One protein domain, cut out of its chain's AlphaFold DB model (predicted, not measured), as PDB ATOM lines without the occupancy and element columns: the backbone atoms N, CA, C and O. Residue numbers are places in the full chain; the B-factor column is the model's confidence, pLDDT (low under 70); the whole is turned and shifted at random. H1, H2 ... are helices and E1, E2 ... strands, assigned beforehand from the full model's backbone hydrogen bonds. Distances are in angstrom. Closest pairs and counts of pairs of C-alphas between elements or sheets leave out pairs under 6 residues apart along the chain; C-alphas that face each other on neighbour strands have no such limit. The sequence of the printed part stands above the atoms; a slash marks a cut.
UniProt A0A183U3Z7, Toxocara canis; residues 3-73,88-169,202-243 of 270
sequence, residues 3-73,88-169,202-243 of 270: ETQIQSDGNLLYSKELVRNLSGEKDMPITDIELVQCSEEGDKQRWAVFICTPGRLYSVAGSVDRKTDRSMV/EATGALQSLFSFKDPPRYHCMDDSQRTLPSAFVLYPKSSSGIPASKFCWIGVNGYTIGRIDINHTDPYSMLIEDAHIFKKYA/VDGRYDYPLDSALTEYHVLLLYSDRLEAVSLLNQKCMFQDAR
ATOM      1  N   GLU A   3      -3.875 -13.558 -13.363       88.38
ATOM      2  CA  GLU A   3      -4.471 -14.465 -14.339       88.38
ATOM      3  C   GLU A   3      -5.177 -15.590 -13.596       88.38
ATOM      4  O   GLU A   3      -4.650 -16.127 -12.622       88.38
ATOM      5  N   THR A   4      -6.384 -15.934 -14.027       88.31
ATOM      6  CA  THR A   4      -7.173 -16.979 -13.385       88.31
ATOM      7  C   THR A   4      -7.879 -17.811 -14.441       88.31
ATOM      8  O   THR A   4      -8.535 -17.250 -15.316       88.31
ATOM      9  N   GLN A   5      -7.783 -19.137 -14.340       84.44
ATOM     10  CA  GLN A   5      -8.580 -20.052 -15.153       84.44
ATOM     11  C   GLN A   5      -9.636 -20.716 -14.274       84.44
ATOM     12  O   GLN A   5      -9.319 -21.321 -13.249       84.44
ATOM     13  N   ILE A   6     -10.895 -20.593 -14.685       85.56
ATOM     14  CA  ILE A   6     -12.055 -21.143 -13.982       85.56
ATOM     15  C   ILE A   6     -12.768 -22.085 -14.949       85.56
ATOM     16  O   ILE A   6     -13.015 -21.729 -16.101       85.56
ATOM     17  N   GLN A   7     -13.061 -23.298 -14.495       86.88
ATOM     18  CA  GLN A   7     -13.851 -24.271 -15.240       86.88
ATOM     19  C   GLN A   7     -15.328 -23.876 -15.290       86.88
ATOM     20  O   GLN A   7     -15.814 -23.065 -14.502       86.88
ATOM     21  N   SER A   8     -16.070 -24.475 -16.222       86.69
ATOM     22  CA  SER A   8     -17.508 -24.230 -16.390       86.69
ATOM     23  C   SER A   8     -18.352 -24.637 -15.178       86.69
ATOM     24  O   SER A   8     -19.464 -24.143 -15.019       86.69
ATOM     25  N   ASP A   9     -17.833 -25.509 -14.315       89.56
ATOM     26  CA  ASP A   9     -18.442 -25.902 -13.040       89.56
ATOM     27  C   ASP A   9     -18.134 -24.922 -11.887       89.56
ATOM     28  O   ASP A   9     -18.602 -25.119 -10.767       89.56
ATOM     29  N   GLY A  10     -17.377 -23.855 -12.160       84.25
ATOM     30  CA  GLY A  10     -16.959 -22.855 -11.181       84.25
ATOM     31  C   GLY A  10     -15.679 -23.211 -10.424       84.25
ATOM     32  O   GLY A  10     -15.242 -22.417  -9.589       84.25
ATOM     33  N   ASN A  11     -15.050 -24.358 -10.705       83.19
ATOM     34  CA  ASN A  11     -13.803 -24.735 -10.055       83.19
ATOM     35  C   ASN A  11     -12.625 -23.906 -10.573       83.19
ATOM     36  O   ASN A  11     -12.406 -23.747 -11.776       83.19
ATOM     37  N   LEU A  12     -11.838 -23.385  -9.635       82.81
ATOM     38  CA  LEU A  12     -10.610 -22.652  -9.908       82.81
ATOM     39  C   LEU A  12      -9.498 -23.638 -10.289       82.81
ATOM     40  O   LEU A  12      -9.054 -24.411  -9.444       82.81
ATOM     41  N   LEU A  13      -9.024 -23.589 -11.534       82.31
ATOM     42  CA  LEU A  13      -7.905 -24.421 -11.990       82.31
ATOM     43  C   LEU A  13      -6.565 -23.875 -11.514       82.31
ATOM     44  O   LEU A  13      -5.756 -24.603 -10.948       82.31
ATOM     45  N   TYR A  14      -6.341 -22.581 -11.730       83.62
ATOM     46  CA  TYR A  14      -5.168 -21.886 -11.221       83.62
ATOM     47  C   TYR A  14      -5.457 -20.400 -11.045       83.62
ATOM     48  O   TYR A  14      -6.342 -19.832 -11.690       83.62
ATOM     49  N   SER A  15      -4.662 -19.768 -10.186       85.06
ATOM     50  CA  SER A  15      -4.601 -18.320 -10.033       85.06
ATOM     51  C   SER A  15      -3.138 -17.916  -9.931       85.06
ATOM     52  O   SER A  15      -2.416 -18.416  -9.068       85.06
ATOM     53  N   LYS A  16      -2.682 -17.056 -10.843       84.69
ATOM     54  CA  LYS A  16      -1.276 -16.678 -10.966       84.69
ATOM     55  C   LYS A  16      -1.116 -15.170 -10.998       84.69
ATOM     56  O   LYS A  16      -1.738 -14.472 -11.791       84.69
ATOM     57  N   GLU A  17      -0.246 -14.659 -10.140       87.44
ATOM     58  CA  GLU A  17       0.117 -13.249 -10.148       87.44
ATOM     59  C   GLU A  17       1.077 -12.962 -11.312       87.44
ATOM     60  O   GLU A  17       2.221 -13.411 -11.303       87.44
ATOM     61  N   LEU A  18       0.616 -12.209 -12.315       85.00
ATOM     62  CA  LEU A  18       1.427 -11.898 -13.498       85.00
ATOM     63  C   LEU A  18       2.452 -10.804 -13.208       85.00
ATOM     64  O   LEU A  18       3.619 -10.908 -13.575       85.00
ATOM     65  N   VAL A  19       1.996  -9.738 -12.548       83.19
ATOM     66  CA  VAL A  19       2.822  -8.589 -12.177       83.19
ATOM     67  C   VAL A  19       2.248  -7.913 -10.935       83.19
ATOM     68  O   VAL A  19       1.039  -7.651 -10.850       83.19
ATOM     69  N   ARG A  20       3.125  -7.611  -9.970       73.12
ATOM     70  CA  ARG A  20       2.775  -6.841  -8.763       73.12
ATOM     71  C   ARG A  20       2.626  -5.362  -9.056       73.12
ATOM     72  O   ARG A  20       1.703  -4.731  -8.559       73.12
ATOM     73  N   ASN A  21       3.548  -4.816  -9.846       74.44
ATOM     74  CA  ASN A  21       3.605  -3.393 -10.126       74.44
ATOM     75  C   ASN A  21       4.228  -3.123 -11.501       74.44
ATOM     76  O   ASN A  21       5.394  -3.436 -11.718       74.44
ATOM     77  N   LEU A  22       3.452  -2.528 -12.407       79.12
ATOM     78  CA  LEU A  22       3.928  -2.092 -13.727       79.12
ATOM     79  C   LEU A  22       4.698  -0.770 -13.661       79.12
ATOM     80  O   LEU A  22       5.617  -0.544 -14.438       79.12
ATOM     81  N   SER A  23       4.303   0.108 -12.738       73.00
ATOM     82  CA  SER A  23       4.803   1.481 -12.638       73.00
ATOM     83  C   SER A  23       6.041   1.622 -11.749       73.00
ATOM     84  O   SER A  23       6.729   2.634 -11.818       73.00
ATOM     85  N   GLY A  24       6.300   0.640 -10.881       73.38
ATOM     86  CA  GLY A  24       7.269   0.746  -9.785       73.38
ATOM     87  C   GLY A  24       6.823   1.675  -8.644       73.38
ATOM     88  O   GLY A  24       7.417   1.645  -7.570       73.38
ATOM     89  N   GLU A  25       5.753   2.450  -8.834       76.62
ATOM     90  CA  GLU A  25       5.193   3.360  -7.837       76.62
ATOM     91  C   GLU A  25       4.204   2.633  -6.931       76.62
ATOM     92  O   GLU A  25       3.412   1.796  -7.368       76.62
ATOM     93  N   LYS A  26       4.266   2.934  -5.636       74.88
ATOM     94  CA  LYS A  26       3.351   2.352  -4.661       74.88
ATOM     95  C   LYS A  26       1.953   2.954  -4.851       74.88
ATOM     96  O   LYS A  26       1.830   4.145  -5.107       74.88
ATOM     97  N   ASP A  27       0.922   2.129  -4.690       73.19
ATOM     98  CA  ASP A  27      -0.484   2.553  -4.617       73.19
ATOM     99  C   ASP A  27      -1.089   3.142  -5.914       73.19
ATOM    100  O   ASP A  27      -2.063   3.886  -5.857       73.19
ATOM    101  N   MET A  28      -0.573   2.765  -7.092       80.81
ATOM    102  CA  MET A  28      -1.183   3.118  -8.385       80.81
ATOM    103  C   MET A  28      -2.142   2.020  -8.875       80.81
ATOM    104  O   MET A  28      -1.680   0.955  -9.299       80.81
ATOM    105  N   PRO A  29      -3.473   2.237  -8.826       85.44
ATOM    106  CA  PRO A  29      -4.435   1.232  -9.253       85.44
ATOM    107  C   PRO A  29      -4.452   1.090 -10.776       85.44
ATOM    108  O   PRO A  29      -4.217   2.047 -11.513       85.44
ATOM    109  N   ILE A  30      -4.796  -0.107 -11.244       88.50
ATOM    110  CA  ILE A  30      -5.193  -0.309 -12.637       88.50
ATOM    111  C   ILE A  30      -6.624   0.208 -12.771       88.50
ATOM    112  O   ILE A  30      -7.510  -0.243 -12.046       88.50
ATOM    113  N   THR A  31      -6.829   1.180 -13.654       88.25
ATOM    114  CA  THR A  31      -8.141   1.785 -13.912       88.25
ATOM    115  C   THR A  31      -8.856   1.135 -15.085       88.25
ATOM    116  O   THR A  31     -10.080   1.161 -15.114       88.25
ATOM    117  N   ASP A  32      -8.109   0.542 -16.019       90.19
ATOM    118  CA  ASP A  32      -8.679  -0.180 -17.155       90.19
ATOM    119  C   ASP A  32      -7.689  -1.200 -17.731       90.19
ATOM    120  O   ASP A  32      -6.470  -1.047 -17.576       90.19
ATOM    121  N   ILE A  33      -8.201  -2.236 -18.396       91.88
ATOM    122  CA  ILE A  33      -7.384  -3.264 -19.045       91.88
ATOM    123  C   ILE A  33      -8.077  -3.848 -20.274       91.88
ATOM    124  O   ILE A  33      -9.212  -4.310 -20.214       91.88
ATOM    125  N   GLU A  34      -7.345  -3.913 -21.381       90.88
ATOM    126  CA  GLU A  34      -7.825  -4.489 -22.633       90.88
ATOM    127  C   GLU A  34      -6.823  -5.513 -23.171       90.88
ATOM    128  O   GLU A  34      -5.630  -5.231 -23.278       90.88
ATOM    129  N   LEU A  35      -7.314  -6.698 -23.540       90.19
ATOM    130  CA  LEU A  35      -6.529  -7.789 -24.120       90.19
ATOM    131  C   LEU A  35      -6.937  -7.999 -25.585       90.19
ATOM    132  O   LEU A  35      -8.114  -8.199 -25.890       90.19
ATOM    133  N   VAL A  36      -5.961  -7.979 -26.494       88.81
ATOM    134  CA  VAL A  36      -6.172  -8.079 -27.945       88.81
ATOM    135  C   VAL A  36      -5.276  -9.159 -28.541       88.81
ATOM    136  O   VAL A  36      -4.071  -9.187 -28.292       88.81
ATOM    137  N   GLN A  37      -5.851 -10.023 -29.376       87.50
ATOM    138  CA  GLN A  37      -5.090 -10.957 -30.203       87.50
ATOM    139  C   GLN A  37      -4.574 -10.224 -31.448       87.50
ATOM    140  O   GLN A  37      -5.356  -9.640 -32.195       87.50
ATOM    141  N   CYS A  38      -3.261 -10.233 -31.666       85.81
ATOM    142  CA  CYS A  38      -2.616  -9.543 -32.785       85.81
ATOM    143  C   CYS A  38      -2.465 -10.455 -34.003       85.81
ATOM    144  O   CYS A  38      -2.785 -10.065 -35.120       85.81
ATOM    145  N   SER A  39      -1.959 -11.670 -33.794       82.62
ATOM    146  CA  SER A  39      -1.749 -12.635 -34.871       82.62
ATOM    147  C   SER A  39      -1.739 -14.064 -34.345       82.62
ATOM    148  O   SER A  39      -1.510 -14.317 -33.161       82.62
ATOM    149  N   GLU A  40      -1.983 -15.008 -35.245       82.50
ATOM    150  CA  GLU A  40      -1.862 -16.437 -34.988       82.50
ATOM    151  C   GLU A  40      -0.896 -17.032 -36.010       82.50
ATOM    152  O   GLU A  40      -1.122 -16.950 -37.216       82.50
ATOM    153  N   GLU A  41       0.209 -17.593 -35.524       76.00
ATOM    154  CA  GLU A  41       1.226 -18.241 -36.345       76.00
ATOM    155  C   GLU A  41       1.459 -19.663 -35.815       76.00
ATOM    156  O   GLU A  41       2.254 -19.912 -34.903       76.00
ATOM    157  N   GLY A  42       0.707 -20.618 -36.370       78.06
ATOM    158  CA  GLY A  42       0.772 -22.025 -35.979       78.06
ATOM    159  C   GLY A  42       0.362 -22.251 -34.521       78.06
ATOM    160  O   GLY A  42      -0.787 -22.037 -34.151       78.06
ATOM    161  N   ASP A  43       1.306 -22.709 -33.692       76.06
ATOM    162  CA  ASP A  43       1.083 -22.979 -32.263       76.06
ATOM    163  C   ASP A  43       1.269 -21.743 -31.365       76.06
ATOM    164  O   ASP A  43       1.060 -21.833 -30.153       76.06
ATOM    165  N   LYS A  44       1.683 -20.600 -31.929       81.31
ATOM    166  CA  LYS A  44       1.934 -19.362 -31.187       81.31
ATOM    167  C   LYS A  44       0.895 -18.313 -31.532       81.31
ATOM    168  O   LYS A  44       0.682 -17.988 -32.698       81.31
ATOM    169  N   GLN A  45       0.301 -17.732 -30.501       86.81
ATOM    170  CA  GLN A  45      -0.589 -16.590 -30.639       86.81
ATOM    171  C   GLN A  45       0.099 -15.356 -30.077       86.81
ATOM    172  O   GLN A  45       0.592 -15.361 -28.949       86.81
ATOM    173  N   ARG A  46       0.170 -14.291 -30.872       87.81
ATOM    174  CA  ARG A  46       0.668 -13.000 -30.407       87.81
ATOM    175  C   ARG A  46      -0.485 -12.238 -29.774       87.81
ATOM    176  O   ARG A  46      -1.508 -12.023 -30.419       87.81
ATOM    177  N   TRP A  47      -0.279 -11.794 -28.546       90.06
ATOM    178  CA  TRP A  47      -1.241 -11.014 -27.780       90.06
ATOM    179  C   TRP A  47      -0.631  -9.678 -27.378       90.06
ATOM    180  O   TRP A  47       0.579  -9.577 -27.162       90.06
ATOM    181  N   ALA A  48      -1.484  -8.668 -27.254       91.31
ATOM    182  CA  ALA A  48      -1.161  -7.380 -26.669       91.31
ATOM    183  C   ALA A  48      -2.142  -7.050 -25.546       91.31
ATOM    184  O   ALA A  48      -3.337  -7.318 -25.651       91.31
ATOM    185  N   VAL A  49      -1.623  -6.459 -24.476       92.44
ATOM    186  CA  VAL A  49      -2.392  -5.952 -23.344       92.44
ATOM    187  C   VAL A  49      -2.154  -4.456 -23.241       92.44
ATOM    188  O   VAL A  49      -1.008  -4.005 -23.161       92.44
ATOM    189  N   PHE A  50      -3.242  -3.701 -23.209       93.56
ATOM    190  CA  PHE A  50      -3.242  -2.278 -22.913       93.56
ATOM    191  C   PHE A  50      -3.730  -2.094 -21.484       93.56
ATOM    192  O   PHE A  50      -4.779  -2.618 -21.115       93.56
ATOM    193  N   ILE A  51      -2.945  -1.405 -20.662       92.44
ATOM    194  CA  ILE A  51      -3.211  -1.281 -19.228       92.44
ATOM    195  C   ILE A  51      -3.206   0.193 -18.867       92.44
ATOM    196  O   ILE A  51      -2.194   0.879 -19.027       92.44
ATOM    197  N   CYS A  52      -4.327   0.669 -18.344       91.25
ATOM    198  CA  CYS A  52      -4.429   2.007 -17.801       91.25
ATOM    199  C   CYS A  52      -4.164   2.015 -16.306       91.25
ATOM    200  O   CYS A  52      -4.689   1.214 -15.536       91.25
ATOM    201  N   THR A  53      -3.387   3.004 -15.904       88.88
ATOM    202  CA  THR A  53      -3.308   3.492 -14.527       88.88
ATOM    203  C   THR A  53      -3.569   4.999 -14.579       88.88
ATOM    204  O   THR A  53      -3.532   5.556 -15.679       88.88
ATOM    205  N   PRO A  54      -3.818   5.690 -13.457       85.94
ATOM    206  CA  PRO A  54      -4.092   7.122 -13.492       85.94
ATOM    207  C   PRO A  54      -3.078   7.904 -14.354       85.94
ATOM    208  O   PRO A  54      -1.868   7.816 -14.153       85.94
ATOM    209  N   GLY A  55      -3.574   8.593 -15.385       80.88
ATOM    210  CA  GLY A  55      -2.790   9.390 -16.335       80.88
ATOM    211  C   GLY A  55      -1.765   8.650 -17.206       80.88
ATOM    212  O   GLY A  55      -1.036   9.321 -17.940       80.88
ATOM    213  N   ARG A  56      -1.679   7.311 -17.156       87.38
ATOM    214  CA  ARG A  56      -0.689   6.526 -17.918       87.38
ATOM    215  C   ARG A  56      -1.315   5.342 -18.637       87.38
ATOM    216  O   ARG A  56      -2.120   4.606 -18.066       87.38
ATOM    217  N   LEU A  57      -0.857   5.116 -19.860       91.31
ATOM    218  CA  LEU A  57      -1.257   3.989 -20.691       91.31
ATOM    219  C   LEU A  57      -0.030   3.147 -21.040       91.31
ATOM    220  O   LEU A  57       0.895   3.609 -21.707       91.31
ATOM    221  N   TYR A  58      -0.025   1.910 -20.557       91.81
ATOM    222  CA  TYR A  58       1.008   0.918 -20.827       91.81
ATOM    223  C   TYR A  58       0.559  -0.001 -21.956       91.81
ATOM    224  O   TYR A  58      -0.606  -0.394 -22.016       91.81
ATOM    225  N   SER A  59       1.514  -0.407 -22.785       92.94
ATOM    226  CA  SER A  59       1.315  -1.416 -23.820       92.94
ATOM    227  C   SER A  59       2.352  -2.509 -23.640       92.94
ATOM    228  O   SER A  59       3.552  -2.228 -23.597       92.94
ATOM    229  N   VAL A  60       1.903  -3.755 -23.542       92.38
ATOM    230  CA  VAL A  60       2.776  -4.932 -23.456       92.38
ATOM    231  C   VAL A  60       2.317  -5.945 -24.492       92.38
ATOM    232  O   VAL A  60       1.120  -6.128 -24.681       92.38
ATOM    233  N   ALA A  61       3.243  -6.578 -25.205       91.38
ATOM    234  CA  ALA A  61       2.897  -7.577 -26.207       91.38
ATOM    235  C   ALA A  61       3.928  -8.700 -26.233       91.38
ATOM    236  O   ALA A  61       5.097  -8.500 -25.902       91.38
ATOM    237  N   GLY A  62       3.491  -9.882 -26.648       89.31
ATOM    238  CA  GLY A  62       4.333 -11.065 -26.696       89.31
ATOM    239  C   GLY A  62       3.596 -12.272 -27.255       89.31
ATOM    240  O   GLY A  62       2.418 -12.204 -27.607       89.31
ATOM    241  N   SER A  63       4.319 -13.381 -27.369       88.19
ATOM    242  CA  SER A  63       3.761 -14.649 -27.830       88.19
ATOM    243  C   SER A  63       3.347 -15.516 -26.646       88.19
ATOM    244  O   SER A  63       4.087 -15.664 -25.670       88.19
ATOM    245  N   VAL A  64       2.172 -16.111 -26.775       87.25
ATOM    246  CA  VAL A  64       1.600 -17.099 -25.869       87.25
ATOM    247  C   VAL A  64       1.509 -18.411 -26.641       87.25
ATOM    248  O   VAL A  64       1.008 -18.445 -27.768       87.25
ATOM    249  N   ASP A  65       2.036 -19.486 -26.062       80.31
ATOM    250  CA  ASP A  65       1.942 -20.813 -26.662       80.31
ATOM    251  C   ASP A  65       0.525 -21.366 -26.466       80.31
ATOM    252  O   ASP A  65      -0.009 -21.365 -25.362       80.31
ATOM    253  N   ARG A  66      -0.076 -21.910 -27.527       67.38
ATOM    254  CA  ARG A  66      -1.421 -22.515 -27.474       67.38
ATOM    255  C   ARG A  66      -1.437 -23.868 -26.745       67.38
ATOM    256  O   ARG A  66      -2.491 -24.406 -26.431       67.38
ATOM    257  N   LYS A  67      -0.257 -24.458 -26.515       59.75
ATOM    258  CA  LYS A  67      -0.077 -25.819 -25.975       59.75
ATOM    259  C   LYS A  67      -0.169 -25.925 -24.453       59.75
ATOM    260  O   LYS A  67      -0.167 -27.049 -23.952       59.75
ATOM    261  N   THR A  68      -0.287 -24.820 -23.719       53.41
ATOM    262  CA  THR A  68      -0.503 -24.844 -22.259       53.41
ATOM    263  C   THR A  68      -1.816 -25.530 -21.855       53.41
ATOM    264  O   THR A  68      -1.956 -25.929 -20.707       53.41
ATOM    265  N   ASP A  69      -2.710 -25.808 -22.810       45.31
ATOM    266  CA  ASP A  69      -3.944 -26.590 -22.635       45.31
ATOM    267  C   ASP A  69      -3.745 -28.118 -22.477       45.31
ATOM    268  O   ASP A  69      -4.714 -28.876 -22.427       45.31
ATOM    269  N   ARG A  70      -2.504 -28.628 -22.427       45.03
ATOM    270  CA  ARG A  70      -2.229 -30.082 -22.362       45.03
ATOM    271  C   ARG A  70      -1.364 -30.540 -21.189       45.03
ATOM    272  O   ARG A  70      -0.615 -31.503 -21.332       45.03
ATOM    273  N   SER A  71      -1.525 -29.950 -20.010       40.28
ATOM    274  CA  SER A  71      -1.275 -30.713 -18.782       40.28
ATOM    275  C   SER A  71      -2.615 -31.160 -18.209       40.28
ATOM    276  O   SER A  71      -3.185 -30.527 -17.325       40.28
ATOM    277  N   MET A  72      -3.155 -32.253 -18.759       40.62
ATOM    278  CA  MET A  72      -4.129 -33.054 -18.022       40.62
ATOM    279  C   MET A  72      -3.403 -33.605 -16.796       40.62
ATOM    280  O   MET A  72      -2.791 -34.670 -16.854       40.62
ATOM    281  N   VAL A  73      -3.452 -32.873 -15.686       43.25
ATOM    282  CA  VAL A  73      -3.157 -33.460 -14.384       43.25
ATOM    283  C   VAL A  73      -4.256 -34.491 -14.151       43.25
ATOM    284  O   VAL A  73      -5.426 -34.142 -13.992       43.25
ATOM    285  N   GLU A  88       1.935 -24.997 -10.056       46.25
ATOM    286  CA  GLU A  88       2.683 -25.679 -11.126       46.25
ATOM    287  C   GLU A  88       2.122 -25.402 -12.537       46.25
ATOM    288  O   GLU A  88       2.793 -25.632 -13.545       46.25
ATOM    289  N   ALA A  89       0.916 -24.830 -12.632       56.03
ATOM    290  CA  ALA A  89       0.379 -24.346 -13.898       56.03
ATOM    291  C   ALA A  89       1.126 -23.072 -14.329       56.03
ATOM    292  O   ALA A  89       1.001 -21.990 -13.742       56.03
ATOM    293  N   THR A  90       1.925 -23.165 -15.392       61.66
ATOM    294  CA  THR A  90       2.468 -21.977 -16.050       61.66
ATOM    295  C   THR A  90       1.319 -21.215 -16.709       61.66
ATOM    296  O   THR A  90       0.895 -21.583 -17.800       61.66
ATOM    297  N   GLY A  91       0.805 -20.182 -16.029       68.19
ATOM    298  CA  GLY A  91      -0.204 -19.271 -16.579       68.19
ATOM    299  C   GLY A  91       0.159 -18.803 -17.991       68.19
ATOM    300  O   GLY A  91       1.333 -18.521 -18.270       68.19
ATOM    301  N   ALA A  92      -0.825 -18.790 -18.890       81.12
ATOM    302  CA  ALA A  92      -0.606 -18.604 -20.320       81.12
ATOM    303  C   ALA A  92      -0.074 -17.197 -20.624       81.12
ATOM    304  O   ALA A  92       0.796 -17.024 -21.478       81.12
ATOM    305  N   LEU A  93      -0.532 -16.195 -19.875       86.50
ATOM    306  CA  LEU A  93      -0.163 -14.797 -20.079       86.50
ATOM    307  C   LEU A  93       1.139 -14.398 -19.372       86.50
ATOM    308  O   LEU A  93       1.612 -13.277 -19.565       86.50
ATOM    309  N   GLN A  94       1.765 -15.282 -18.588       85.62
ATOM    310  CA  GLN A  94       2.985 -14.960 -17.833       85.62
ATOM    311  C   GLN A  94       4.137 -14.473 -18.728       85.62
ATOM    312  O   GLN A  94       4.930 -13.619 -18.316       85.62
ATOM    313  N   SER A  95       4.226 -14.980 -19.961       86.00
ATOM    314  CA  SER A  95       5.244 -14.556 -20.927       86.00
ATOM    315  C   SER A  95       5.119 -13.074 -21.302       86.00
ATOM    316  O   SER A  95       6.137 -12.430 -21.551       86.00
ATOM    317  N   LEU A  96       3.906 -12.507 -21.271       87.50
ATOM    318  CA  LEU A  96       3.645 -11.099 -21.596       87.50
ATOM    319  C   LEU A  96       4.176 -10.134 -20.532       87.50
ATOM    320  O   LEU A  96       4.382  -8.963 -20.835       87.50
ATOM    321  N   PHE A  97       4.394 -10.619 -19.306       88.31
ATOM    322  CA  PHE A  97       4.812  -9.815 -18.153       88.31
ATOM    323  C   PHE A  97       6.260 -10.073 -17.714       88.31
ATOM    324  O   PHE A  97       6.694  -9.626 -16.652       88.31
ATOM    325  N   SER A  98       7.027 -10.786 -18.539       82.69
ATOM    326  CA  SER A  98       8.427 -11.124 -18.278       82.69
ATOM    327  C   SER A  98       9.361 -10.066 -18.878       82.69
ATOM    328  O   SER A  98       9.966 -10.274 -19.929       82.69
ATOM    329  N   PHE A  99       9.458  -8.904 -18.227       79.56
ATOM    330  CA  PHE A  99      10.276  -7.785 -18.708       79.56
ATOM    331  C   PHE A  99      11.681  -7.784 -18.092       79.56
ATOM    332  O   PHE A  99      11.842  -8.054 -16.903       79.56
ATOM    333  N   LYS A 100      12.702  -7.436 -18.890       78.19
ATOM    334  CA  LYS A 100      14.055  -7.142 -18.375       78.19
ATOM    335  C   LYS A 100      14.135  -5.744 -17.760       78.19
ATOM    336  O   LYS A 100      14.750  -5.578 -16.714       78.19
ATOM    337  N   ASP A 101      13.470  -4.786 -18.402       81.06
ATOM    338  CA  ASP A 101      13.377  -3.383 -18.000       81.06
ATOM    339  C   ASP A 101      11.901  -2.995 -17.798       81.06
ATOM    340  O   ASP A 101      11.027  -3.608 -18.419       81.06
ATOM    341  N   PRO A 102      11.585  -1.984 -16.967       83.31
ATOM    342  CA  PRO A 102      10.211  -1.520 -16.789       83.31
ATOM    343  C   PRO A 102       9.557  -1.104 -18.121       83.31
ATOM    344  O   PRO A 102      10.200  -0.431 -18.934       83.31
ATOM    345  N   PRO A 103       8.280  -1.459 -18.359       86.44
ATOM    346  CA  PRO A 103       7.598  -1.105 -19.597       86.44
ATOM    347  C   PRO A 103       7.428   0.415 -19.726       86.44
ATOM    348  O   PRO A 103       7.106   1.116 -18.762       86.44
ATOM    349  N   ARG A 104       7.614   0.926 -20.948       90.06
ATOM    350  CA  ARG A 104       7.336   2.329 -21.287       90.06
ATOM    351  C   ARG A 104       5.828   2.594 -21.277       90.06
ATOM    352  O   ARG A 104       5.033   1.686 -21.519       90.06
ATOM    353  N   TYR A 105       5.448   3.847 -21.042       89.94
ATOM    354  CA  TYR A 105       4.051   4.279 -20.993       89.94
ATOM    355  C   TYR A 105       3.837   5.608 -21.712       89.94
ATOM    356  O   TYR A 105       4.712   6.473 -21.702       89.94
ATOM    357  N   HIS A 106       2.652   5.767 -22.296       88.06
ATOM    358  CA  HIS A 106       2.138   7.049 -22.776       88.06
ATOM    359  C   HIS A 106       1.550   7.836 -21.602       88.06
ATOM    360  O   HIS A 106       1.027   7.248 -20.653       88.06
ATOM    361  N   CYS A 107       1.648   9.164 -21.647       84.19
ATOM    362  CA  CYS A 107       1.172  10.078 -20.605       84.19
ATOM    363  C   CYS A 107       0.400  11.224 -21.270       84.19
ATOM    364  O   CYS A 107       0.973  11.896 -22.121       84.19
ATOM    365  N   MET A 108      -0.861  11.468 -20.888       74.38
ATOM    366  CA  MET A 108      -1.659  12.550 -21.491       74.38
ATOM    367  C   MET A 108      -1.067  13.921 -21.165       74.38
ATOM    368  O   MET A 108      -0.794  14.721 -22.053       74.38
ATOM    369  N   ASP A 109      -0.883  14.194 -19.872       74.62
ATOM    370  CA  ASP A 109      -0.135  15.343 -19.377       74.62
ATOM    371  C   ASP A 109       0.380  15.064 -17.953       74.62
ATOM    372  O   ASP A 109      -0.157  14.213 -17.235       74.62
ATOM    373  N   ASP A 110       1.416  15.792 -17.533       71.75
ATOM    374  CA  ASP A 110       2.048  15.597 -16.224       71.75
ATOM    375  C   ASP A 110       1.132  15.928 -15.033       71.75
ATOM    376  O   ASP A 110       1.251  15.322 -13.967       71.75
ATOM    377  N   SER A 111       0.189  16.854 -15.201       70.38
ATOM    378  CA  SER A 111      -0.811  17.230 -14.195       70.38
ATOM    379  C   SER A 111      -1.927  16.193 -14.015       70.38
ATOM    380  O   SER A 111      -2.588  16.188 -12.979       70.38
ATOM    381  N   GLN A 112      -2.120  15.295 -14.986       68.94
ATOM    382  CA  GLN A 112      -3.105  14.213 -14.948       68.94
ATOM    383  C   GLN A 112      -2.532  12.873 -14.478       68.94
ATOM    384  O   GLN A 112      -3.287  11.914 -14.344       68.94
ATOM    385  N   ARG A 113      -1.233  12.792 -14.161       70.31
ATOM    386  CA  ARG A 113      -0.537  11.552 -13.747       70.31
ATOM    387  C   ARG A 113      -1.139  10.816 -12.548       70.31
ATOM    388  O   ARG A 113      -0.758   9.684 -12.289       70.31
ATOM    389  N   THR A 114      -2.007  11.464 -11.779       72.50
ATOM    390  CA  THR A 114      -2.667  10.887 -10.596       72.50
ATOM    391  C   THR A 114      -4.182  10.792 -10.760       72.50
ATOM    392  O   THR A 114      -4.879  10.348  -9.849       72.50
ATOM    393  N   LEU A 115      -4.707  11.203 -11.916       77.06
ATOM    394  CA  LEU A 115      -6.134  11.285 -12.177       77.06
ATOM    395  C   LEU A 115      -6.621  10.061 -12.968       77.06
ATOM    396  O   LEU A 115      -5.897   9.589 -13.847       77.06
ATOM    397  N   PRO A 116      -7.824   9.530 -12.677       75.88
ATOM    398  CA  PRO A 116      -8.334   8.341 -13.349       75.88
ATOM    399  C   PRO A 116      -8.348   8.491 -14.870       75.88
ATOM    400  O   PRO A 116      -8.680   9.554 -15.397       75.88
ATOM    401  N   SER A 117      -8.028   7.402 -15.564       85.88
ATOM    402  CA  SER A 117      -8.137   7.322 -17.017       85.88
ATOM    403  C   SER A 117      -8.746   5.997 -17.448       85.88
ATOM    404  O   SER A 117      -8.483   4.977 -16.815       85.88
ATOM    405  N   ALA A 118      -9.509   6.003 -18.530       87.94
ATOM    406  CA  ALA A 118     -10.122   4.812 -19.117       87.94
ATOM    407  C   ALA A 118      -9.659   4.648 -20.563       87.94
ATOM    408  O   ALA A 118      -9.284   5.634 -21.201       87.94
ATOM    409  N   PHE A 119      -9.672   3.431 -21.092       92.06
ATOM    410  CA  PHE A 119      -9.169   3.148 -22.430       92.06
ATOM    411  C   PHE A 119     -10.079   2.181 -23.158       92.06
ATOM    412  O   PHE A 119     -10.265   1.043 -22.752       92.06
ATOM    413  N   VAL A 120     -10.616   2.634 -24.287       91.62
ATOM    414  CA  VAL A 120     -11.568   1.856 -25.073       91.62
ATOM    415  C   VAL A 120     -11.075   1.627 -26.488       91.62
ATOM    416  O   VAL A 120     -10.479   2.497 -27.123       91.62
ATOM    417  N   LEU A 121     -11.379   0.435 -26.988       91.94
ATOM    418  CA  LEU A 121     -10.951  -0.079 -28.280       91.94
ATOM    419  C   LEU A 121     -12.122  -0.248 -29.242       91.94
ATOM    420  O   LEU A 121     -13.232  -0.588 -28.828       91.94
ATOM    421  N   TYR A 122     -11.848  -0.085 -30.536       90.25
ATOM    422  CA  TYR A 122     -12.780  -0.442 -31.600       90.25
ATOM    423  C   TYR A 122     -12.063  -1.009 -32.839       90.25
ATOM    424  O   TYR A 122     -11.065  -0.432 -33.288       90.25
ATOM    425  N   PRO A 123     -12.594  -2.074 -33.466       87.25
ATOM    426  CA  PRO A 123     -13.661  -2.951 -32.968       87.25
ATOM    427  C   PRO A 123     -13.252  -3.717 -31.702       87.25
ATOM    428  O   PRO A 123     -12.065  -3.893 -31.432       87.25
ATOM    429  N   LYS A 124     -14.234  -4.189 -30.927       80.50
ATOM    430  CA  LYS A 124     -13.978  -5.164 -29.858       80.50
ATOM    431  C   LYS A 124     -13.679  -6.532 -30.490       80.50
ATOM    432  O   LYS A 124     -14.306  -6.907 -31.486       80.50
ATOM    433  N   SER A 125     -12.716  -7.260 -29.922       63.34
ATOM    434  CA  SER A 125     -12.119  -8.482 -30.496       63.34
ATOM    435  C   SER A 125     -13.106  -9.636 -30.748       63.34
ATOM    436  O   SER A 125     -12.776 -10.556 -31.489       63.34
ATOM    437  N   SER A 126     -14.338  -9.566 -30.232       60.31
ATOM    438  CA  SER A 126     -15.417 -10.533 -30.504       60.31
ATOM    439  C   SER A 126     -15.870 -10.578 -31.970       60.31
ATOM    440  O   SER A 126     -16.533 -11.520 -32.388       60.31
ATOM    441  N   SER A 127     -15.513  -9.566 -32.765       56.41
ATOM    442  CA  SER A 127     -15.908  -9.430 -34.173       56.41
ATOM    443  C   SER A 127     -14.989 -10.143 -35.178       56.41
ATOM    444  O   SER A 127     -15.246 -10.072 -36.378       56.41
ATOM    445  N   GLY A 128     -13.901 -10.787 -34.732       66.25
ATOM    446  CA  GLY A 128     -12.890 -11.388 -35.620       66.25
ATOM    447  C   GLY A 128     -12.068 -10.369 -36.425       66.25
ATOM    448  O   GLY A 128     -11.174 -10.746 -37.180       66.25
ATOM    449  N   ILE A 129     -12.354  -9.076 -36.254       76.00
ATOM    450  CA  ILE A 129     -11.626  -7.956 -36.841       76.00
ATOM    451  C   ILE A 129     -10.725  -7.378 -35.744       76.00
ATOM    452  O   ILE A 129     -11.213  -7.094 -34.646       76.00
ATOM    453  N   PRO A 130      -9.421  -7.187 -36.004       79.62
ATOM    454  CA  PRO A 130      -8.528  -6.611 -35.014       79.62
ATOM    455  C   PRO A 130      -8.911  -5.165 -34.691       79.62
ATOM    456  O   PRO A 130      -9.344  -4.402 -35.561       79.62
ATOM    457  N   ALA A 131      -8.709  -4.777 -33.430       84.50
ATOM    458  CA  ALA A 131      -8.875  -3.396 -33.003       84.50
ATOM    459  C   ALA A 131      -7.961  -2.483 -33.835       84.50
ATOM    460  O   ALA A 131      -6.769  -2.747 -33.979       84.50
ATOM    461  N   SER A 132      -8.531  -1.412 -34.385       88.81
ATOM    462  CA  SER A 132      -7.820  -0.472 -35.265       88.81
ATOM    463  C   SER A 132      -7.839   0.959 -34.744       88.81
ATOM    464  O   SER A 132      -7.051   1.788 -35.199       88.81
ATOM    465  N   LYS A 133      -8.719   1.259 -33.785       91.50
ATOM    466  CA  LYS A 133      -8.874   2.573 -33.163       91.50
ATOM    467  C   LYS A 133      -8.917   2.437 -31.651       91.50
ATOM    468  O   LYS A 133      -9.427   1.445 -31.125       91.50
ATOM    469  N   PHE A 134      -8.455   3.478 -30.975       92.88
ATOM    470  CA  PHE A 134      -8.637   3.629 -29.541       92.88
ATOM    471  C   PHE A 134      -9.134   5.025 -29.186       92.88
ATOM    472  O   PHE A 134      -8.943   5.992 -29.929       92.88
ATOM    473  N   CYS A 135      -9.754   5.116 -28.016       90.75
ATOM    474  CA  CYS A 135      -9.989   6.361 -27.315       90.75
ATOM    475  C   CYS A 135      -9.464   6.194 -25.890       90.75
ATOM    476  O   CYS A 135      -9.932   5.342 -25.137       90.75
ATOM    477  N   TRP A 136      -8.465   6.992 -25.544       90.88
ATOM    478  CA  TRP A 136      -7.944   7.097 -24.196       90.88
ATOM    479  C   TRP A 136      -8.577   8.316 -23.544       90.88
ATOM    480  O   TRP A 136      -8.538   9.403 -24.108       90.88
ATOM    481  N   ILE A 137      -9.179   8.156 -22.376       86.75
ATOM    482  CA  ILE A 137      -9.974   9.183 -21.709       86.75
ATOM    483  C   ILE A 137      -9.279   9.564 -20.412       86.75
ATOM    484  O   ILE A 137      -8.946   8.693 -19.613       86.75
ATOM    485  N   GLY A 138      -9.086  10.860 -20.200       81.19
ATOM    486  CA  GLY A 138      -8.553  11.440 -18.974       81.19
ATOM    487  C   GLY A 138      -9.498  12.491 -18.391       81.19
ATOM    488  O   GLY A 138     -10.645  12.644 -18.808       81.19
ATOM    489  N   VAL A 139      -9.000  13.248 -17.416       73.75
ATOM    490  CA  VAL A 139      -9.753  14.284 -16.689       73.75
ATOM    491  C   VAL A 139      -9.712  15.656 -17.365       73.75
ATOM    492  O   VAL A 139     -10.465  16.549 -16.978       73.75
ATOM    493  N   ASN A 140      -8.883  15.861 -18.388       71.12
ATOM    494  CA  ASN A 140      -8.905  17.099 -19.185       71.12
ATOM    495  C   ASN A 140      -9.468  16.900 -20.597       71.12
ATOM    496  O   ASN A 140      -9.611  17.874 -21.341       71.12
ATOM    497  N   GLY A 141      -9.824  15.670 -20.965       77.75
ATOM    498  CA  GLY A 141     -10.267  15.347 -22.310       77.75
ATOM    499  C   GLY A 141     -10.004  13.898 -22.679       77.75
ATOM    500  O   GLY A 141      -9.938  13.023 -21.820       77.75
ATOM    501  N   TYR A 142      -9.858  13.646 -23.972       83.94
ATOM    502  CA  TYR A 142      -9.575  12.314 -24.489       83.94
ATOM    503  C   TYR A 142      -8.671  12.378 -25.723       83.94
ATOM    504  O   TYR A 142      -8.733  13.322 -26.516       83.94
ATOM    505  N   THR A 143      -7.824  11.365 -25.875       87.50
ATOM    506  CA  THR A 143      -6.970  11.130 -27.038       87.50
ATOM    507  C   THR A 143      -7.609  10.064 -27.912       87.50
ATOM    508  O   THR A 143      -7.877   8.958 -27.447       87.50
ATOM    509  N   ILE A 144      -7.819  10.369 -29.186       88.62
ATOM    510  CA  ILE A 144      -8.204   9.390 -30.203       88.62
ATOM    511  C   ILE A 144      -6.960   9.021 -31.000       88.62
ATOM    512  O   ILE A 144      -6.154   9.887 -31.350       88.62
ATOM    513  N   GLY A 145      -6.839   7.745 -31.337       90.25
ATOM    514  CA  GLY A 145      -5.770   7.283 -32.199       90.25
ATOM    515  C   GLY A 145      -6.067   5.960 -32.880       90.25
ATOM    516  O   GLY A 145      -7.179   5.420 -32.812       90.25
ATOM    517  N   ARG A 146      -5.038   5.442 -33.540       92.19
ATOM    518  CA  ARG A 146      -5.036   4.167 -34.250       92.19
ATOM    519  C   ARG A 146      -4.129   3.161 -33.571       92.19
ATOM    520  O   ARG A 146      -3.182   3.520 -32.876       92.19
ATOM    521  N   ILE A 147      -4.427   1.894 -33.815       92.62
ATOM    522  CA  ILE A 147      -3.643   0.780 -33.297       92.62
ATOM    523  C   ILE A 147      -3.024   0.048 -34.466       92.62
ATOM    524  O   ILE A 147      -3.736  -0.455 -35.336       92.62
ATOM    525  N   ASP A 148      -1.701  -0.033 -34.457       90.88
ATOM    526  CA  ASP A 148      -0.966  -0.943 -35.317       90.88
ATOM    527  C   ASP A 148      -0.633  -2.216 -34.537       90.88
ATOM    528  O   ASP A 148       0.390  -2.327 -33.859       90.88
ATOM    529  N   ILE A 149      -1.534  -3.197 -34.623       86.31
ATOM    530  CA  ILE A 149      -1.385  -4.490 -33.946       86.31
ATOM    531  C   ILE A 149      -0.182  -5.310 -34.437       86.31
ATOM    532  O   ILE A 149       0.260  -6.224 -33.739       86.31
ATOM    533  N   ASN A 150       0.350  -4.996 -35.619       86.69
ATOM    534  CA  ASN A 150       1.473  -5.718 -36.210       86.69
ATOM    535  C   ASN A 150       2.824  -5.125 -35.797       86.69
ATOM    536  O   ASN A 150       3.869  -5.711 -36.092       86.69
ATOM    537  N   HIS A 151       2.819  -3.985 -35.102       90.38
ATOM    538  CA  HIS A 151       4.041  -3.325 -34.685       90.38
ATOM    539  C   HIS A 151       4.833  -4.195 -33.697       90.38
ATOM    540  O   HIS A 151       4.289  -4.818 -32.779       90.38
ATOM    541  N   THR A 152       6.153  -4.260 -33.884       87.75
ATOM    542  CA  THR A 152       7.031  -5.122 -33.082       87.75
ATOM    543  C   THR A 152       7.228  -4.590 -31.667       87.75
ATOM    544  O   THR A 152       7.149  -5.371 -30.722       87.75
ATOM    545  N   ASP A 153       7.452  -3.282 -31.535       90.75
ATOM    546  CA  ASP A 153       7.563  -2.563 -30.263       90.75
ATOM    547  C   ASP A 153       6.169  -2.237 -29.690       90.75
ATOM    548  O   ASP A 153       5.447  -1.465 -30.330       90.75
ATOM    549  N   PRO A 154       5.804  -2.759 -28.498       90.19
ATOM    550  CA  PRO A 154       4.486  -2.555 -27.898       90.19
ATOM    551  C   PRO A 154       4.134  -1.086 -27.657       90.19
ATOM    552  O   PRO A 154       2.992  -0.679 -27.843       90.19
ATOM    553  N   TYR A 155       5.119  -0.271 -27.270       90.62
ATOM    554  CA  TYR A 155       4.910   1.156 -27.019       90.62
ATOM    555  C   TYR A 155       4.429   1.883 -28.281       90.62
ATOM    556  O   TYR A 155       3.515   2.703 -28.222       90.62
ATOM    557  N   SER A 156       5.011   1.536 -29.427       92.12
ATOM    558  CA  SER A 156       4.721   2.157 -30.722       92.12
ATOM    559  C   SER A 156       3.498   1.557 -31.433       92.12
ATOM    560  O   SER A 156       3.161   1.996 -32.527       92.12
ATOM    561  N   MET A 157       2.801   0.586 -30.822       92.25
ATOM    562  CA  MET A 157       1.518   0.081 -31.339       92.25
ATOM    563  C   MET A 157       0.410   1.139 -31.287       92.25
ATOM    564  O   MET A 157      -0.556   1.051 -32.040       92.25
ATOM    565  N   LEU A 158       0.521   2.112 -30.377       92.75
ATOM    566  CA  LEU A 158      -0.445   3.193 -30.208       92.75
ATOM    567  C   LEU A 158       0.022   4.427 -30.975       92.75
ATOM    568  O   LEU A 158       1.075   4.992 -30.683       92.75
ATOM    569  N   ILE A 159      -0.786   4.851 -31.942       91.31
ATOM    570  CA  ILE A 159      -0.541   6.036 -32.758       91.31
ATOM    571  C   ILE A 159      -1.596   7.074 -32.386       91.31
ATOM    572  O   ILE A 159      -2.755   6.954 -32.777       91.31
ATOM    573  N   GLU A 160      -1.208   8.077 -31.602       87.44
ATOM    574  CA  GLU A 160      -2.090   9.183 -31.223       87.44
ATOM    575  C   GLU A 160      -2.336  10.105 -32.427       87.44
ATOM    576  O   GLU A 160      -1.391  10.629 -33.014       87.44
ATOM    577  N   ASP A 161      -3.603  10.311 -32.798       83.50
ATOM    578  CA  ASP A 161      -3.967  11.165 -33.936       83.50
ATOM    579  C   ASP A 161      -4.464  12.545 -33.462       83.50
ATOM    580  O   ASP A 161      -4.059  13.577 -33.995       83.50
ATOM    581  N   ALA A 162      -5.353  12.587 -32.462       77.31
ATOM    582  CA  ALA A 162      -5.943  13.832 -31.971       77.31
ATOM    583  C   ALA A 162      -6.155  13.818 -30.457       77.31
ATOM    584  O   ALA A 162      -6.814  12.927 -29.922       77.31
ATOM    585  N   HIS A 163      -5.679  14.865 -29.781       76.62
ATOM    586  CA  HIS A 163      -5.997  15.126 -28.379       76.62
ATOM    587  C   HIS A 163      -7.058  16.224 -28.270       76.62
ATOM    588  O   HIS A 163      -6.860  17.347 -28.741       76.62
ATOM    589  N   ILE A 164      -8.196  15.904 -27.656       72.75
ATOM    590  CA  ILE A 164      -9.342  16.805 -27.555       72.75
ATOM    591  C   ILE A 164      -9.533  17.195 -26.099       72.75
ATOM    592  O   ILE A 164     -10.029  16.417 -25.286       72.75
ATOM    593  N   PHE A 165      -9.189  18.444 -25.790       67.69
ATOM    594  CA  PHE A 165      -9.467  19.030 -24.487       67.69
ATOM    595  C   PHE A 165     -10.956  19.331 -24.342       67.69
ATOM    596  O   PHE A 165     -11.539  20.058 -25.157       67.69
ATOM    597  N   LYS A 166     -11.572  18.866 -23.253       58.78
ATOM    598  CA  LYS A 166     -12.937  19.271 -22.920       58.78
ATOM    599  C   LYS A 166     -12.951  20.707 -22.400       58.78
ATOM    600  O   LYS A 166     -12.676  20.991 -21.235       58.78
ATOM    601  N   LYS A 167     -13.308  21.640 -23.283       49.06
ATOM    602  CA  LYS A 167     -13.634  23.026 -22.933       49.06
ATOM    603  C   LYS A 167     -15.109  23.103 -22.550       49.06
ATOM    604  O   LYS A 167     -15.971  23.164 -23.420       49.06
ATOM    605  N   TYR A 168     -15.414  23.129 -21.257       40.69
ATOM    606  CA  TYR A 168     -16.764  23.473 -20.813       40.69
ATOM    607  C   TYR A 168     -16.959  24.987 -20.906       40.69
ATOM    608  O   TYR A 168     -16.429  25.744 -20.093       40.69
ATOM    609  N   ALA A 169     -17.744  25.437 -21.885       33.38
ATOM    610  CA  ALA A 169     -18.371  26.747 -21.807       33.38
ATOM    611  C   ALA A 169     -19.442  26.681 -20.706       33.38
ATOM    612  O   ALA A 169     -20.415  25.933 -20.809       33.38
ATOM    613  N   VAL A 202     -17.747  19.782 -10.219       58.31
ATOM    614  CA  VAL A 202     -19.131  19.757  -9.733       58.31
ATOM    615  C   VAL A 202     -19.071  19.327  -8.270       58.31
ATOM    616  O   VAL A 202     -18.583  18.244  -7.963       58.31
ATOM    617  N   ASP A 203     -19.472  20.217  -7.361       53.31
ATOM    618  CA  ASP A 203     -19.489  19.979  -5.908       53.31
ATOM    619  C   ASP A 203     -18.160  19.457  -5.326       53.31
ATOM    620  O   ASP A 203     -18.120  18.583  -4.461       53.31
ATOM    621  N   GLY A 204     -17.037  19.984  -5.823       56.19
ATOM    622  CA  GLY A 204     -15.699  19.583  -5.372       56.19
ATOM    623  C   GLY A 204     -15.188  18.267  -5.974       56.19
ATOM    624  O   GLY A 204     -14.101  17.825  -5.607       56.19
ATOM    625  N   ARG A 205     -15.917  17.660  -6.919       60.34
ATOM    626  CA  ARG A 205     -15.497  16.465  -7.668       60.34
ATOM    627  C   ARG A 205     -15.342  16.777  -9.153       60.34
ATOM    628  O   ARG A 205     -16.086  17.582  -9.703       60.34
ATOM    629  N   TYR A 206     -14.371  16.147  -9.806       64.25
ATOM    630  CA  TYR A 206     -14.247  16.229 -11.261       64.25
ATOM    631  C   TYR A 206     -15.426  15.507 -11.929       64.25
ATOM    632  O   TYR A 206     -15.764  14.393 -11.542       64.25
ATOM    633  N   ASP A 207     -16.038  16.133 -12.932       71.25
ATOM    634  CA  ASP A 207     -17.080  15.537 -13.774       71.25
ATOM    635  C   ASP A 207     -16.446  14.643 -14.853       71.25
ATOM    636  O   ASP A 207     -16.272  15.055 -16.001       71.25
ATOM    637  N   TYR A 208     -16.012  13.442 -14.468       72.88
ATOM    638  CA  TYR A 208     -15.449  12.437 -15.376       72.88
ATOM    639  C   TYR A 208     -16.543  11.495 -15.911       72.88
ATOM    640  O   TYR A 208     -17.549  11.272 -15.227       72.88
ATOM    641  N   PRO A 209     -16.384  10.940 -17.128       78.06
ATOM    642  CA  PRO A 209     -17.305   9.925 -17.619       78.06
ATOM    643  C   PRO A 209     -17.225   8.673 -16.735       78.06
ATOM    644  O   PRO A 209     -16.144   8.196 -16.407       78.06
ATOM    645  N   LEU A 210     -18.390   8.164 -16.344       82.25
ATOM    646  CA  LEU A 210     -18.575   6.915 -15.611       82.25
ATOM    647  C   LEU A 210     -18.286   5.689 -16.476       82.25
ATOM    648  O   LEU A 210     -17.842   4.677 -15.949       82.25
ATOM    649  N   ASP A 211     -18.583   5.777 -17.772       84.44
ATOM    650  CA  ASP A 211     -18.351   4.709 -18.738       84.44
ATOM    651  C   ASP A 211     -18.168   5.297 -20.140       84.44
ATOM    652  O   ASP A 211     -18.557   6.441 -20.417       84.44
ATOM    653  N   SER A 212     -17.575   4.517 -21.035       88.19
ATOM    654  CA  SER A 212     -17.353   4.925 -22.411       88.19
ATOM    655  C   SER A 212     -17.406   3.760 -23.385       88.19
ATOM    656  O   SER A 212     -17.064   2.629 -23.061       88.19
ATOM    657  N   ALA A 213     -17.804   4.054 -24.616       90.62
ATOM    658  CA  ALA A 213     -17.771   3.088 -25.698       90.62
ATOM    659  C   ALA A 213     -17.292   3.754 -26.983       90.62
ATOM    660  O   ALA A 213     -17.635   4.901 -27.277       90.62
ATOM    661  N   LEU A 214     -16.511   3.020 -27.766       91.00
ATOM    662  CA  LEU A 214     -16.045   3.466 -29.068       91.00
ATOM    663  C   LEU A 214     -16.816   2.730 -30.162       91.00
ATOM    664  O   LEU A 214     -17.011   1.520 -30.101       91.00
ATOM    665  N   THR A 215     -17.255   3.483 -31.163       90.00
ATOM    666  CA  THR A 215     -17.884   2.970 -32.383       90.00
ATOM    667  C   THR A 215     -17.025   3.345 -33.587       90.00
ATOM    668  O   THR A 215     -16.007   4.026 -33.458       90.00
ATOM    669  N   GLU A 216     -17.457   2.968 -34.789       88.38
ATOM    670  CA  GLU A 216     -16.749   3.327 -36.018       88.38
ATOM    671  C   GLU A 216     -16.573   4.842 -36.202       88.38
ATOM    672  O   GLU A 216     -15.524   5.280 -36.692       88.38
ATOM    673  N   TYR A 217     -17.572   5.627 -35.776       88.75
ATOM    674  CA  TYR A 217     -17.672   7.065 -36.053       88.75
ATOM    675  C   TYR A 217     -17.851   7.949 -34.817       88.75
ATOM    676  O   TYR A 217     -17.743   9.168 -34.946       88.75
ATOM    677  N   HIS A 218     -18.121   7.378 -33.642       90.00
ATOM    678  CA  HIS A 218     -18.418   8.133 -32.422       90.00
ATOM    679  C   HIS A 218     -17.756   7.541 -31.175       90.00
ATOM    680  O   HIS A 218     -17.654   6.320 -31.047       90.00
ATOM    681  N   VAL A 219     -17.402   8.414 -30.231       88.81
ATOM    682  CA  VAL A 219     -17.180   8.066 -28.822       88.81
ATOM    683  C   VAL A 219     -18.468   8.345 -28.061       88.81
ATOM    684  O   VAL A 219     -19.003   9.451 -28.146       88.81
ATOM    685  N   LEU A 220     -18.952   7.362 -27.316       90.50
ATOM    686  CA  LEU A 220     -20.039   7.513 -26.361       90.50
ATOM    687  C   LEU A 220     -19.433   7.705 -24.973       90.50
ATOM    688  O   LEU A 220     -18.586   6.915 -24.564       90.50
ATOM    689  N   LEU A 221     -19.848   8.752 -24.265       86.56
ATOM    690  CA  LEU A 221     -19.374   9.095 -22.926       86.56
ATOM    691  C   LEU A 221     -20.578   9.201 -21.992       86.56
ATOM    692  O   LEU A 221     -21.408  10.103 -22.134       86.56
ATOM    693  N   LEU A 222     -20.674   8.282 -21.038       86.62
ATOM    694  CA  LEU A 222     -21.716   8.284 -20.022       86.62
ATOM    695  C   LEU A 222     -21.226   9.061 -18.803       86.62
ATOM    696  O   LEU A 222     -20.214   8.710 -18.218       86.62
ATOM    697  N   TYR A 223     -21.963  10.077 -18.383       83.44
ATOM    698  CA  TYR A 223     -21.745  10.827 -17.148       83.44
ATOM    699  C   TYR A 223     -22.852  10.509 -16.141       83.44
ATOM    700  O   TYR A 223     -23.826   9.812 -16.438       83.44
ATOM    701  N   SER A 224     -22.718  11.048 -14.931       82.50
ATOM    702  CA  SER A 224     -23.748  10.912 -13.896       82.50
ATOM    703  C   SER A 224     -25.099  11.509 -14.315       82.50
ATOM    704  O   SER A 224     -26.142  10.934 -14.004       82.50
ATOM    705  N   ASP A 225     -25.076  12.609 -15.068       81.06
ATOM    706  CA  ASP A 225     -26.239  13.422 -15.422       81.06
ATOM    707  C   ASP A 225     -26.556  13.440 -16.923       81.06
ATOM    708  O   ASP A 225     -27.564  14.020 -17.320       81.06
ATOM    709  N   ARG A 226     -25.724  12.833 -17.779       84.62
ATOM    710  CA  ARG A 226     -25.915  12.871 -19.235       84.62
ATOM    711  C   ARG A 226     -25.207  11.749 -19.984       84.62
ATOM    712  O   ARG A 226     -24.240  11.177 -19.497       84.62
ATOM    713  N   LEU A 227     -25.655  11.498 -21.204       88.38
ATOM    714  CA  LEU A 227     -24.956  10.716 -22.217       88.38
ATOM    715  C   LEU A 227     -24.541  11.656 -23.349       88.38
ATOM    716  O   LEU A 227     -25.372  12.403 -23.859       88.38
ATOM    717  N   GLU A 228     -23.278  11.612 -23.756       88.44
ATOM    718  CA  GLU A 228     -22.765  12.367 -24.901       88.44
ATOM    719  C   GLU A 228     -22.288  11.414 -25.999       88.44
ATOM    720  O   GLU A 228     -21.632  10.414 -25.711       88.44
ATOM    721  N   ALA A 229     -22.560  11.750 -27.261       87.38
ATOM    722  CA  ALA A 229     -21.930  11.123 -28.417       87.38
ATOM    723  C   ALA A 229     -21.105  12.162 -29.175       87.38
ATOM    724  O   ALA A 229     -21.645  13.150 -29.684       87.38
ATOM    725  N   VAL A 230     -19.800  11.935 -29.285       85.50
ATOM    726  CA  VAL A 230     -18.877  12.824 -29.994       85.50
ATOM    727  C   VAL A 230     -18.398  12.160 -31.272       85.50
ATOM    728  O   VAL A 230     -17.925  11.029 -31.240       85.50
ATOM    729  N   SER A 231     -18.505  12.855 -32.404       82.50
ATOM    730  CA  SER A 231     -18.018  12.337 -33.683       82.50
ATOM    731  C   SER A 231     -16.492  12.302 -33.725       82.50
ATOM    732  O   SER A 231     -15.829  13.295 -33.435       82.50
ATOM    733  N   LEU A 232     -15.937  11.182 -34.182       83.19
ATOM    734  CA  LEU A 232     -14.506  11.014 -34.441       83.19
ATOM    735  C   LEU A 232     -14.031  11.831 -35.652       83.19
ATOM    736  O   LEU A 232     -12.853  12.150 -35.750       83.19
ATOM    737  N   LEU A 233     -14.935  12.166 -36.578       82.38
ATOM    738  CA  LEU A 233     -14.591  12.820 -37.845       82.38
ATOM    739  C   LEU A 233     -14.370  14.322 -37.682       82.38
ATOM    740  O   LEU A 233     -13.457  14.891 -38.270       82.38
ATOM    741  N   ASN A 234     -15.243  14.972 -36.915       80.62
ATOM    742  CA  ASN A 234     -15.247  16.427 -36.767       80.62
ATOM    743  C   ASN A 234     -15.098  16.890 -35.313       80.62
ATOM    744  O   ASN A 234     -15.084  18.095 -35.071       80.62
ATOM    745  N   GLN A 235     -14.999  15.950 -34.365       78.75
ATOM    746  CA  GLN A 235     -14.773  16.213 -32.942       78.75
ATOM    747  C   GLN A 235     -15.890  17.035 -32.282       78.75
ATOM    748  O   GLN A 235     -15.685  17.657 -31.239       78.75
ATOM    749  N   LYS A 236     -17.090  17.053 -32.876       79.75
ATOM    750  CA  LYS A 236     -18.259  17.747 -32.332       79.75
ATOM    751  C   LYS A 236     -19.169  16.778 -31.591       79.75
ATOM    752  O   LYS A 236     -19.372  15.641 -32.018       79.75
ATOM    753  N   CYS A 237     -19.749  17.265 -30.497       81.38
ATOM    754  CA  CYS A 237     -20.850  16.595 -29.819       81.38
ATOM    755  C   CYS A 237     -22.053  16.552 -30.770       81.38
ATOM    756  O   CYS A 237     -22.607  17.595 -31.119       81.38
ATOM    757  N   MET A 238     -22.408  15.354 -31.224       84.31
ATOM    758  CA  MET A 238     -23.512  15.112 -32.157       84.31
ATOM    759  C   MET A 238     -24.823  14.857 -31.422       84.31
ATOM    760  O   MET A 238     -25.895  15.131 -31.953       84.31
ATOM    761  N   PHE A 239     -24.731  14.330 -30.203       83.81
ATOM    762  CA  PHE A 239     -25.876  14.001 -29.373       83.81
ATOM    763  C   PHE A 239     -25.534  14.224 -27.906       83.81
ATOM    764  O   PHE A 239     -24.440  13.875 -27.463       83.81
ATOM    765  N   GLN A 240     -26.479  14.790 -27.167       86.44
ATOM    766  CA  GLN A 240     -26.402  14.924 -25.724       86.44
ATOM    767  C   GLN A 240     -27.801  14.723 -25.152       86.44
ATOM    768  O   GLN A 240     -28.723  15.447 -25.525       86.44
ATOM    769  N   ASP A 241     -27.943  13.768 -24.239       83.75
ATOM    770  CA  ASP A 241     -29.180  13.535 -23.498       83.75
ATOM    771  C   ASP A 241     -28.914  13.663 -22.004       83.75
ATOM    772  O   ASP A 241     -27.961  13.075 -21.495       83.75
ATOM    773  N   ALA A 242     -29.725  14.448 -21.302       80.81
ATOM    774  CA  ALA A 242     -29.607  14.617 -19.862       80.81
ATOM    775  C   ALA A 242     -30.455  13.552 -19.157       80.81
ATOM    776  O   ALA A 242     -31.667  13.464 -19.375       80.81
ATOM    777  N   ARG A 243     -29.845  12.783 -18.248       61.28
ATOM    778  CA  ARG A 243     -30.566  11.938 -17.286       61.28
ATOM    779  C   ARG A 243     -31.389  12.852 -16.373       61.28
ATOM    780  O   ARG A 243     -30.915  13.330 -15.352       61.28
TER     781      ARG A 243
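This is residues 3 to 73, 88 to 169 and 202 to 243 of the 270 residues of a protein of Toxocara canis (UniProt A0A183U3Z7). Three four-stranded sheets stand face to face in turn, like neighbouring blades in part of a propeller, and make an open arch with E3, E7 and E11 along its inner side. At one end H2 covers E5, with the small hairpin E1 and E2 beyond it; E11 to E14 make the other end. The printed part has 195 residues with two named helices and fourteen named strands, in the order E1 to E5, H1, H2, E6 to E14; the class is mostly strand, with 89 of the 100 residues in named elements in strands, and each sheet is antiparallel with its strands in chain order. It is compact by its radius of gyration of the C-alphas, 18.4 A, yet elongated, spanning 61 by 37 by 37 A.

Find C-alpha 3 at (-4.471, -14.465, -14.339), where E1 runs to residue 6; E2 is 12 to 17. E3, 32 to 41, is 28.2 A long; E4, 44 to 53, and E5, 56 to 65, are 28.8 A each. Next come H1, 66 to 70, and H2, 92 to 97. Then look for E6 at 105 to 107, E7 at 118 to 122, E8 at 133 to 137, E9 at 141 to 147 and E10 at 158 to 165, which bends by 64 degrees at residue 161. E11 is 211 to 214, E12 218 to 222, E13 226 to 231 and E14 237 to 242, ending at C-alpha 242, (-29.607, 14.617, -19.862).

In the hairpin E1 and E2, N 3 and O 16 are 2.8 A apart. E3, E4 and E5 form a meander, each strand the antiparallel neighbour of the one before; check N 36 and O 48, 2.8 A, and N 49 and O 60, 2.8 A. E6 adds N 106 and O 57, 2.8 A. H2 is on this strongly twisted sheet, over E5, at a height of 6.9 A; their closest C-alphas are Leu 96 and Gly 62, 5.1 A. Neither helix has an O i to N i+4 pair within hydrogen-bond range, 0 of 1 in H1 and 0 of 2 in H2; for i+3 the counts are 1 of 2 and 2 of 3. E7 to E10 are a second meander, with N 120 and O 135 at 2.9 A; E11 to E14 are a third, with N 221 and O 228 at 2.8 A. Between the sheets, the closest C-alphas of E3 and E7 are Asp 32 and Ala 118, 5.6 A, and those of E7 and E11 are Tyr 122 and Leu 214, 5.7 A.

The farthest C-alphas, Val 73 and Ala 169, are 62.5 A apart. Residues 74 to 87 and 170 to 201 are cut out, leaving gaps of 10.3 A and 14.0 A between C-alphas. The link E2 to E3 is long. Look for low confidence at 66 to 73, 88 to 91, 112, 125 to 128, 165 to 169, 202 to 206 and 243.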